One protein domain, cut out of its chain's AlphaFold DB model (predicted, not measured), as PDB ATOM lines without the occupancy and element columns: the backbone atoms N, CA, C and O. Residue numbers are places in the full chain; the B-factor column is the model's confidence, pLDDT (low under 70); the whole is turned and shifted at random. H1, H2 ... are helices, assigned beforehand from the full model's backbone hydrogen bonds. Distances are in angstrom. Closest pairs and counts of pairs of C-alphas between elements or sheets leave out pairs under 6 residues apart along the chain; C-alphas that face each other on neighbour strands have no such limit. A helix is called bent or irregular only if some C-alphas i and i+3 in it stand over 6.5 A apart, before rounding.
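What this domain is: This is residues 2 to 68 of the 68 residues of an uncharacterized protein of Rhodovulum sp. BSW8 (UniProt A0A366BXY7). Two helices, H1 and H2, stand apart in an open arrangement with no shared core; an unnamed loop precedes the longer helix, H1, and a link that folds back leads from its far end to H2. In the first stretch, residues 2 to 20, the chain swings out in a wide loop, with residues 10 to 15 sticking out, and returns to the start of H1. The printed part has 67 residues with two named helices, H1 then H2, and no named strand; its class is all helix. It is only just loose, close to extended, with a radius of gyration of the C-alphas of 16.4 A, and elongated, with spans of 53 by 28 by 20 A.

Where its parts are: The printed part begins at Gly 2, with its C-alpha at (126.107, 122.370, 191.472). H1 is residues 21 to 41, 31.4 A from first to last C-alpha, beginning at C-alpha 21 at (122.333, 111.655, 180.479). H2 is residues 51 to 65, 21.1 A long by the same measure, ending at C-alpha 65 at (151.971, 123.749, 164.337).

How they stand to each other: H1 and H2 are apart, with no C-alpha of the one within 8 A of the other. A short link of 9 residues joins them. Residues 28 to 33 of H1 stand free, and so do residues 55 to 68, of which 55 to 65 belong to H2. Neither helix is bent. In H2 every O i to N i+4 pair is within hydrogen-bond range; in H1, 14 of 17 are.

The domain as a whole: The two C-alphas farthest apart, those of Lys 14 and Arg 67, are 54.3 A apart. The printed part has no cut and ends at Val 68, the chain's last residue. The mean pLDDT of the printed part is 76.6, and residues 2 to 5, 41 to 49 and 67 to 68 are under 70.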
ATOM      1  N   GLY A   2     125.305 123.593 191.422       61.31
ATOM      2  CA  GLY A   2     126.107 122.370 191.472       61.31
ATOM      3  C   GLY A   2     126.251 121.722 190.099       61.31
ATOM      4  O   GLY A   2     125.322 121.749 189.296       61.31
ATOM      5  N   ILE A   3     127.414 121.133 189.841       65.88
ATOM      6  CA  ILE A   3     127.640 120.301 188.659       65.88
ATOM      7  C   ILE A   3     126.844 119.010 188.861       65.88
ATOM      8  O   ILE A   3     127.048 118.303 189.850       65.88
ATOM      9  N   LEU A   4     125.920 118.713 187.947       69.31
ATOM     10  CA  LEU A   4     125.163 117.468 188.003       69.31
ATOM     11  C   LEU A   4     126.110 116.307 187.656       69.31
ATOM     12  O   LEU A   4     126.824 116.402 186.653       69.31
ATOM     13  N   PRO A   5     126.150 115.219 188.444       69.50
ATOM     14  CA  PRO A   5     127.035 114.100 188.157       69.50
ATOM     15  C   PRO A   5     126.796 113.561 186.738       69.50
ATOM     16  O   PRO A   5     125.665 113.307 186.327       69.50
ATOM     17  N   CYS A   6     127.881 113.393 185.978       73.56
ATOM     18  CA  CYS A   6     127.856 112.891 184.597       73.56
ATOM     19  C   CYS A   6     127.927 111.358 184.517       73.56
ATOM     20  O   CYS A   6     127.951 110.804 183.420       73.56
ATOM     21  N   ILE A   7     128.061 110.674 185.657       74.00
ATOM     22  CA  ILE A   7     128.118 109.212 185.758       74.00
ATOM     23  C   ILE A   7     126.733 108.731 186.178       74.00
ATOM     24  O   ILE A   7     126.201 109.181 187.194       74.00
ATOM     25  N   ALA A   8     126.161 107.816 185.397       73.56
ATOM     26  CA  ALA A   8     124.900 107.183 185.748       73.56
ATOM     27  C   ALA A   8     125.022 106.432 187.082       73.56
ATOM     28  O   ALA A   8     126.054 105.844 187.413       73.56
ATOM     29  N   SER A   9     123.947 106.451 187.865       73.56
ATOM     30  CA  SER A   9     123.893 105.701 189.117       73.56
ATOM     31  C   SER A   9     124.047 104.198 188.855       73.56
ATOM     32  O   SER A   9     123.505 103.674 187.886       73.56
ATOM     33  N   ARG A  10     124.751 103.490 189.748       78.12
ATOM     34  CA  ARG A  10     124.919 102.031 189.664       78.12
ATOM     35  C   ARG A  10     123.549 101.331 189.655       78.12
ATOM     36  O   ARG A  10     122.662 101.695 190.433       78.12
ATOM     37  N   ILE A  11     123.417 100.316 188.798       70.44
ATOM     38  CA  ILE A  11     122.264  99.406 188.723       70.44
ATOM     39  C   ILE A  11     122.121  98.733 190.100       70.44
ATOM     40  O   ILE A  11     123.016  98.006 190.519       70.44
ATOM     41  N   GLY A  12     121.062  99.051 190.850       74.94
ATOM     42  CA  GLY A  12     120.827  98.526 192.208       74.94
ATOM     43  C   GLY A  12     120.560  99.576 193.293       74.94
ATOM     44  O   GLY A  12     120.239  99.223 194.426       74.94
ATOM     45  N   ARG A  13     120.652 100.875 192.985       79.56
ATOM     46  CA  ARG A  13     120.236 101.930 193.925       79.56
ATOM     47  C   ARG A  13     118.710 102.057 193.975       79.56
ATOM     48  O   ARG A  13     118.078 102.213 192.937       79.56
ATOM     49  N   LYS A  14     118.140 102.074 195.190       78.25
ATOM     50  CA  LYS A  14     116.704 102.333 195.433       78.25
ATOM     51  C   LYS A  14     116.253 103.731 194.997       78.25
ATOM     52  O   LYS A  14     115.097 103.899 194.635       78.25
ATOM     53  N   VAL A  15     117.149 104.721 195.045       78.69
ATOM     54  CA  VAL A  15     116.857 106.102 194.639       78.69
ATOM     55  C   VAL A  15     117.751 106.472 193.453       78.69
ATOM     56  O   VAL A  15     118.981 106.445 193.595       78.69
ATOM     57  N   PRO A  16     117.173 106.798 192.284       71.50
ATOM     58  CA  PRO A  16     117.942 107.264 191.142       71.50
ATOM     59  C   PRO A  16     118.500 108.663 191.422       71.50
ATOM     60  O   PRO A  16     117.766 109.579 191.787       71.50
ATOM     61  N   ILE A  17     119.812 108.832 191.247       79.00
ATOM     62  CA  ILE A  17     120.444 110.153 191.323       79.00
ATOM     63  C   ILE A  17     120.224 110.865 189.982       79.00
ATOM     64  O   ILE A  17     120.539 110.276 188.936       79.00
ATOM     65  N   PRO A  18     119.714 112.112 189.988       76.25
ATOM     66  CA  PRO A  18     119.618 112.906 188.775       76.25
ATOM     67  C   PRO A  18     121.024 113.107 188.206       76.25
ATOM     68  O   PRO A  18     121.918 113.625 188.873       76.25
ATOM     69  N   HIS A  19     121.220 112.644 186.976       77.38
ATOM     70  CA  HIS A  19     122.482 112.720 186.250       77.38
ATOM     71  C   HIS A  19     122.222 113.266 184.850       77.38
ATOM     72  O   HIS A  19     121.146 113.083 184.276       77.38
ATOM     73  N   ALA A  20     123.214 113.942 184.283       80.00
ATOM     74  CA  ALA A  20     123.095 114.512 182.950       80.00
ATOM     75  C   ALA A  20     123.328 113.418 181.895       80.00
ATOM     76  O   ALA A  20     124.461 113.172 181.479       80.00
ATOM     77  N   ALA A  21     122.257 112.752 181.451       77.50
ATOM     78  CA  ALA A  21     122.333 111.655 180.479       77.50
ATOM     79  C   ALA A  21     123.009 112.067 179.155       77.50
ATOM     80  O   ALA A  21     123.782 111.294 178.588       77.50
ATOM     81  N   ASN A  22     122.792 113.307 178.702       80.06
ATOM     82  CA  ASN A  22     123.448 113.843 177.506       80.06
ATOM     83  C   ASN A  22     124.970 113.925 177.677       80.06
ATOM     84  O   ASN A  22     125.708 113.498 176.792       80.06
ATOM     85  N   LEU A  23     125.448 114.396 178.834       79.00
ATOM     86  CA  LEU A  23     126.881 114.424 179.137       79.00
ATOM     87  C   LEU A  23     127.446 113.005 179.248       79.00
ATOM     88  O   LEU A  23     128.547 112.747 178.770       79.00
ATOM     89  N   CYS A  24     126.681 112.062 179.805       78.81
ATOM     90  CA  CYS A  24     127.093 110.662 179.883       78.81
ATOM     91  C   CYS A  24     127.267 110.021 178.491       78.81
ATOM     92  O   CYS A  24     128.196 109.244 178.302       78.81
ATOM     93  N   ARG A  25     126.434 110.383 177.502       78.38
ATOM     94  CA  ARG A  25     126.590 109.932 176.105       78.38
ATOM     95  C   ARG A  25     127.797 110.565 175.412       78.38
ATOM     96  O   ARG A  25     128.540 109.864 174.735       78.38
ATOM     97  N   LEU A  26     128.017 111.868 175.599       81.56
ATOM     98  CA  LEU A  26     129.137 112.587 174.972       81.56
ATOM     99  C   LEU A  26     130.508 112.103 175.470       81.56
ATOM    100  O   LEU A  26     131.477 112.118 174.712       81.56
ATOM    101  N   ARG A  27     130.591 111.624 176.718       81.81
ATOM    102  CA  ARG A  27     131.828 111.073 177.295       81.81
ATOM    103  C   ARG A  27     132.382 109.883 176.517       81.81
ATOM    104  O   ARG A  27     133.598 109.803 176.374       81.81
ATOM    105  N   HIS A  28     131.520 109.043 175.943       82.69
ATOM    106  CA  HIS A  28     131.957 107.885 175.163       82.69
ATOM    107  C   HIS A  28     132.844 108.290 173.976       82.69
ATOM    108  O   HIS A  28     133.874 107.669 173.739       82.69
ATOM    109  N   GLY A  29     132.508 109.380 173.274       84.19
ATOM    110  CA  GLY A  29     133.316 109.872 172.153       84.19
ATOM    111  C   GLY A  29     134.714 110.334 172.580       84.19
ATOM    112  O   GLY A  29     135.696 110.052 171.894       84.19
ATOM    113  N   ILE A  30     134.813 110.985 173.742       82.19
ATOM    114  CA  ILE A  30     136.089 111.426 174.322       82.19
ATOM    115  C   ILE A  30     136.925 110.212 174.749       82.19
ATOM    116  O   ILE A  30     138.113 110.147 174.438       82.19
ATOM    117  N   GLU A  31     136.306 109.223 175.401       83.00
ATOM    118  CA  GLU A  31     136.969 107.977 175.803       83.00
ATOM    119  C   GLU A  31     137.470 107.185 174.589       83.00
ATOM    120  O   GLU A  31     138.611 106.730 174.593       83.00
ATOM    121  N   THR A  32     136.680 107.080 173.516       86.62
ATOM    122  CA  THR A  32     137.111 106.436 172.267       86.62
ATOM    123  C   THR A  32     138.267 107.187 171.609       86.62
ATOM    124  O   THR A  32     139.232 106.559 171.174       86.62
ATOM    125  N   MET A  33     138.210 108.521 171.536       84.75
ATOM    126  CA  MET A  33     139.307 109.330 170.992       84.75
ATOM    127  C   MET A  33     140.601 109.102 171.783       84.75
ATOM    128  O   MET A  33     141.668 108.918 171.197       84.75
ATOM    129  N   PHE A  34     140.497 109.060 173.109       76.94
ATOM    130  CA  PHE A  34     141.632 108.865 173.997       76.94
ATOM    131  C   PHE A  34     142.187 107.438 173.951       76.94
ATOM    132  O   PHE A  34     143.398 107.262 173.871       76.94
ATOM    133  N   ALA A  35     141.324 106.419 173.901       83.62
ATOM    134  CA  ALA A  35     141.730 105.026 173.715       83.62
ATOM    135  C   ALA A  35     142.518 104.841 172.409       83.62
ATOM    136  O   ALA A  35     143.573 104.214 172.406       83.62
ATOM    137  N   ARG A  36     142.062 105.464 171.313       84.88
ATOM    138  CA  ARG A  36     142.784 105.453 170.030       84.88
ATOM    139  C   ARG A  36     144.135 106.159 170.118       84.88
ATOM    140  O   ARG A  36     145.098 105.686 169.525       84.88
ATOM    141  N   LEU A  37     144.216 107.266 170.857       80.00
ATOM    142  CA  LEU A  37     145.464 108.003 171.071       80.00
ATOM    143  C   LEU A  37     146.479 107.190 171.892       80.00
ATOM    144  O   LEU A  37     147.670 107.193 171.569       80.00
ATOM    145  N   GLN A  38     146.015 106.486 172.927       77.06
ATOM    146  CA  GLN A  38     146.855 105.580 173.710       77.06
ATOM    147  C   GLN A  38     147.363 104.414 172.866       77.06
ATOM    148  O   GLN A  38     148.547 104.094 172.940       77.06
ATOM    149  N   ASP A  39     146.497 103.821 172.044       82.19
ATOM    150  CA  ASP A  39     146.838 102.682 171.190       82.19
ATOM    151  C   ASP A  39     147.870 103.062 170.114       82.19
ATOM    152  O   ASP A  39     148.906 102.414 169.983       82.19
ATOM    153  N   TRP A  40     147.666 104.199 169.439       76.12
ATOM    154  CA  TRP A  40     148.547 104.682 168.371       76.12
ATOM    155  C   TRP A  40     149.994 104.917 168.798       76.12
ATOM    156  O   TRP A  40     150.910 104.712 168.004       76.12
ATOM    157  N   ARG A  41     150.223 105.399 170.024       67.19
ATOM    158  CA  ARG A  41     151.566 105.811 170.467       67.19
ATOM    159  C   ARG A  41     152.085 105.000 171.653       67.19
ATOM    160  O   ARG A  41     153.178 105.281 172.139       67.19
ATOM    161  N   ARG A  42     151.306 104.023 172.139       67.88
ATOM    162  CA  ARG A  42     151.525 103.319 173.416       67.88
ATOM    163  C   ARG A  42     151.813 104.285 174.572       67.88
ATOM    164  O   ARG A  42     152.529 103.959 175.517       67.88
ATOM    165  N   ILE A  43     151.283 105.507 174.481       67.31
ATOM    166  CA  ILE A  43     151.470 106.537 175.497       67.31
ATOM    167  C   ILE A  43     150.425 106.279 176.562       67.31
ATOM    168  O   ILE A  43     149.253 106.595 176.368       67.31
ATOM    169  N   ALA A  44     150.867 105.753 177.702       63.53
ATOM    170  CA  ALA A  44     150.089 105.783 178.929       63.53
ATOM    171  C   ALA A  44     149.913 107.251 179.339       63.53
ATOM    172  O   ALA A  44     150.726 107.835 180.055       63.53
ATOM    173  N   THR A  45     148.878 107.893 178.810       62.72
ATOM    174  CA  THR A  45     148.534 109.261 179.170       62.72
ATOM    175  C   THR A  45     147.870 109.174 180.535       62.72
ATOM    176  O   THR A  45     146.704 108.814 180.669       62.72
ATOM    177  N   ARG A  46     148.654 109.435 181.583       58.56
ATOM    178  CA  ARG A  46     148.193 109.501 182.972       58.56
ATOM    179  C   ARG A  46     147.361 110.784 183.155       58.56
ATOM    180  O   ARG A  46     147.810 111.749 183.764       58.56
ATOM    181  N   CYS A  47     146.189 110.829 182.522       55.75
ATOM    182  CA  CYS A  47     145.349 112.022 182.369       55.75
ATOM    183  C   CYS A  47     144.289 112.195 183.463       55.75
ATOM    184  O   CYS A  47     143.629 113.230 183.481       55.75
ATOM    185  N   ASP A  48     144.145 111.252 184.394       56.28
ATOM    186  CA  ASP A  48     143.121 111.335 185.445       56.28
ATOM    187  C   ASP A  48     143.360 112.474 186.445       56.28
ATOM    188  O   ASP A  48     142.431 112.920 187.114       56.28
ATOM    189  N   CYS A  49     144.595 112.978 186.545       60.12
ATOM    190  CA  CYS A  49     144.940 113.981 187.549       60.12
ATOM    191  C   CYS A  49     144.830 115.436 187.056       60.12
ATOM    192  O   CYS A  49     144.565 116.309 187.876       60.12
ATOM    193  N   TRP A  50     145.039 115.734 185.760       70.62
ATOM    194  CA  TRP A  50     145.188 117.128 185.288       70.62
ATOM    195  C   TRP A  50     144.690 117.361 183.848       70.62
ATOM    196  O   TRP A  50     145.493 117.584 182.936       70.62
ATOM    197  N   PRO A  51     143.365 117.378 183.619       73.69
ATOM    198  CA  PRO A  51     142.790 117.633 182.295       73.69
ATOM    199  C   PRO A  51     143.137 119.028 181.746       73.69
ATOM    200  O   PRO A  51     143.306 119.197 180.540       73.69
ATOM    201  N   ILE A  52     143.309 120.022 182.625       79.50
ATOM    202  CA  ILE A  52     143.674 121.393 182.241       79.50
ATOM    203  C   ILE A  52     145.072 121.485 181.618       79.50
ATOM    204  O   ILE A  52     145.271 122.201 180.639       79.50
ATOM    205  N   LEU A  53     146.033 120.727 182.154       80.31
ATOM    206  CA  LEU A  53     147.417 120.758 181.703       80.31
ATOM    207  C   LEU A  53     147.518 120.109 180.322       80.31
ATOM    208  O   LEU A  53     148.153 120.654 179.425       80.31
ATOM    209  N   PHE A  54     146.804 118.996 180.131       75.25
ATOM    210  CA  PHE A  54     146.687 118.337 178.835       75.25
ATOM    211  C   PHE A  54     146.077 119.263 177.774       75.25
ATOM    212  O   PHE A  54     146.643 119.408 176.693       75.25
ATOM    213  N   LEU A  55     144.981 119.956 178.101       82.12
ATOM    214  CA  LEU A  55     144.363 120.911 177.182       82.12
ATOM    215  C   LEU A  55     145.314 122.067 176.833       82.12
ATOM    216  O   LEU A  55     145.424 122.424 175.661       82.12
ATOM    217  N   SER A  56     146.042 122.613 177.816       87.12
ATOM    218  CA  SER A  56     147.038 123.666 177.572       87.12
ATOM    219  C   SER A  56     148.188 123.194 176.675       87.12
ATOM    220  O   SER A  56     148.599 123.925 175.778       87.12
ATOM    221  N   ALA A  57     148.649 121.951 176.840       84.81
ATOM    222  CA  ALA A  57     149.671 121.357 175.985       84.81
ATOM    223  C   ALA A  57     149.167 121.150 174.547       84.81
ATOM    224  O   ALA A  57     149.893 121.448 173.600       84.81
ATOM    225  N   CYS A  58     147.918 120.701 174.366       83.38
ATOM    226  CA  CYS A  58     147.284 120.613 173.048       83.38
ATOM    227  C   CYS A  58     147.128 121.988 172.389       83.38
ATOM    228  O   CYS A  58     147.421 122.120 171.203       83.38
ATOM    229  N   ALA A  59     146.709 123.009 173.141       87.94
ATOM    230  CA  ALA A  59     146.596 124.376 172.639       87.94
ATOM    231  C   ALA A  59     147.964 124.940 172.228       87.94
ATOM    232  O   ALA A  59     148.093 125.487 171.140       87.94
ATOM    233  N   LEU A  60     149.005 124.731 173.043       87.19
ATOM    234  CA  LEU A  60     150.369 125.144 172.718       87.19
ATOM    235  C   LEU A  60     150.887 124.440 171.456       87.19
ATOM    236  O   LEU A  60     151.420 125.094 170.564       87.19
ATOM    237  N   ALA A  61     150.699 123.121 171.356       86.44
ATOM    238  CA  ALA A  61     151.075 122.359 170.170       86.44
ATOM    239  C   ALA A  61     150.330 122.854 168.922       86.44
ATOM    240  O   ALA A  61     150.944 123.003 167.868       86.44
ATOM    241  N   ALA A  62     149.038 123.167 169.044       89.50
ATOM    242  CA  ALA A  62     148.261 123.748 167.960       89.50
ATOM    243  C   ALA A  62     148.809 125.124 167.546       89.50
ATOM    244  O   ALA A  62     149.018 125.340 166.359       89.50
ATOM    245  N   THR A  63     149.134 126.016 168.486       92.44
ATOM    246  CA  THR A  63     149.740 127.324 168.175       92.44
ATOM    247  C   THR A  63     151.092 127.188 167.473       92.44
ATOM    248  O   THR A  63     151.388 127.954 166.562       92.44
ATOM    249  N   VAL A  64     151.917 126.210 167.864       89.75
ATOM    250  CA  VAL A  64     153.226 125.966 167.234       89.75
ATOM    251  C   VAL A  64     153.074 125.397 165.821       89.75
ATOM    252  O   VAL A  64     153.772 125.838 164.912       89.75
ATOM    253  N   ILE A  65     152.172 124.432 165.625       90.94
ATOM    254  CA  ILE A  65     151.971 123.749 164.337       90.94
ATOM    255  C   ILE A  65     151.228 124.645 163.341       90.94
ATOM    256  O   ILE A  65     151.608 124.713 162.177       90.94
ATOM    257  N   TYR A  66     150.181 125.331 163.795       84.62
ATOM    258  CA  TYR A  66     149.314 126.154 162.951       84.62
ATOM    259  C   TYR A  66     149.701 127.627 162.929       84.62
ATOM    260  O   TYR A  66     148.940 128.399 162.361       84.62
ATOM    261  N   ARG A  67     150.850 127.976 163.537       63.88
ATOM    262  CA  ARG A  67     151.484 129.301 163.593       63.88
ATOM    263  C   ARG A  67     150.496 130.424 163.263       63.88
ATOM    264  O   ARG A  67     150.403 130.832 162.109       63.88
ATOM    265  N   VAL A  68     149.727 130.822 164.280       58.16
ATOM    266  CA  VAL A  68     148.789 131.956 164.201       58.16
ATOM    267  C   VAL A  68     149.480 133.174 163.598       58.16
ATOM    268  O   VAL A  68     150.646 133.428 163.988       58.16
TER     269      VAL A  68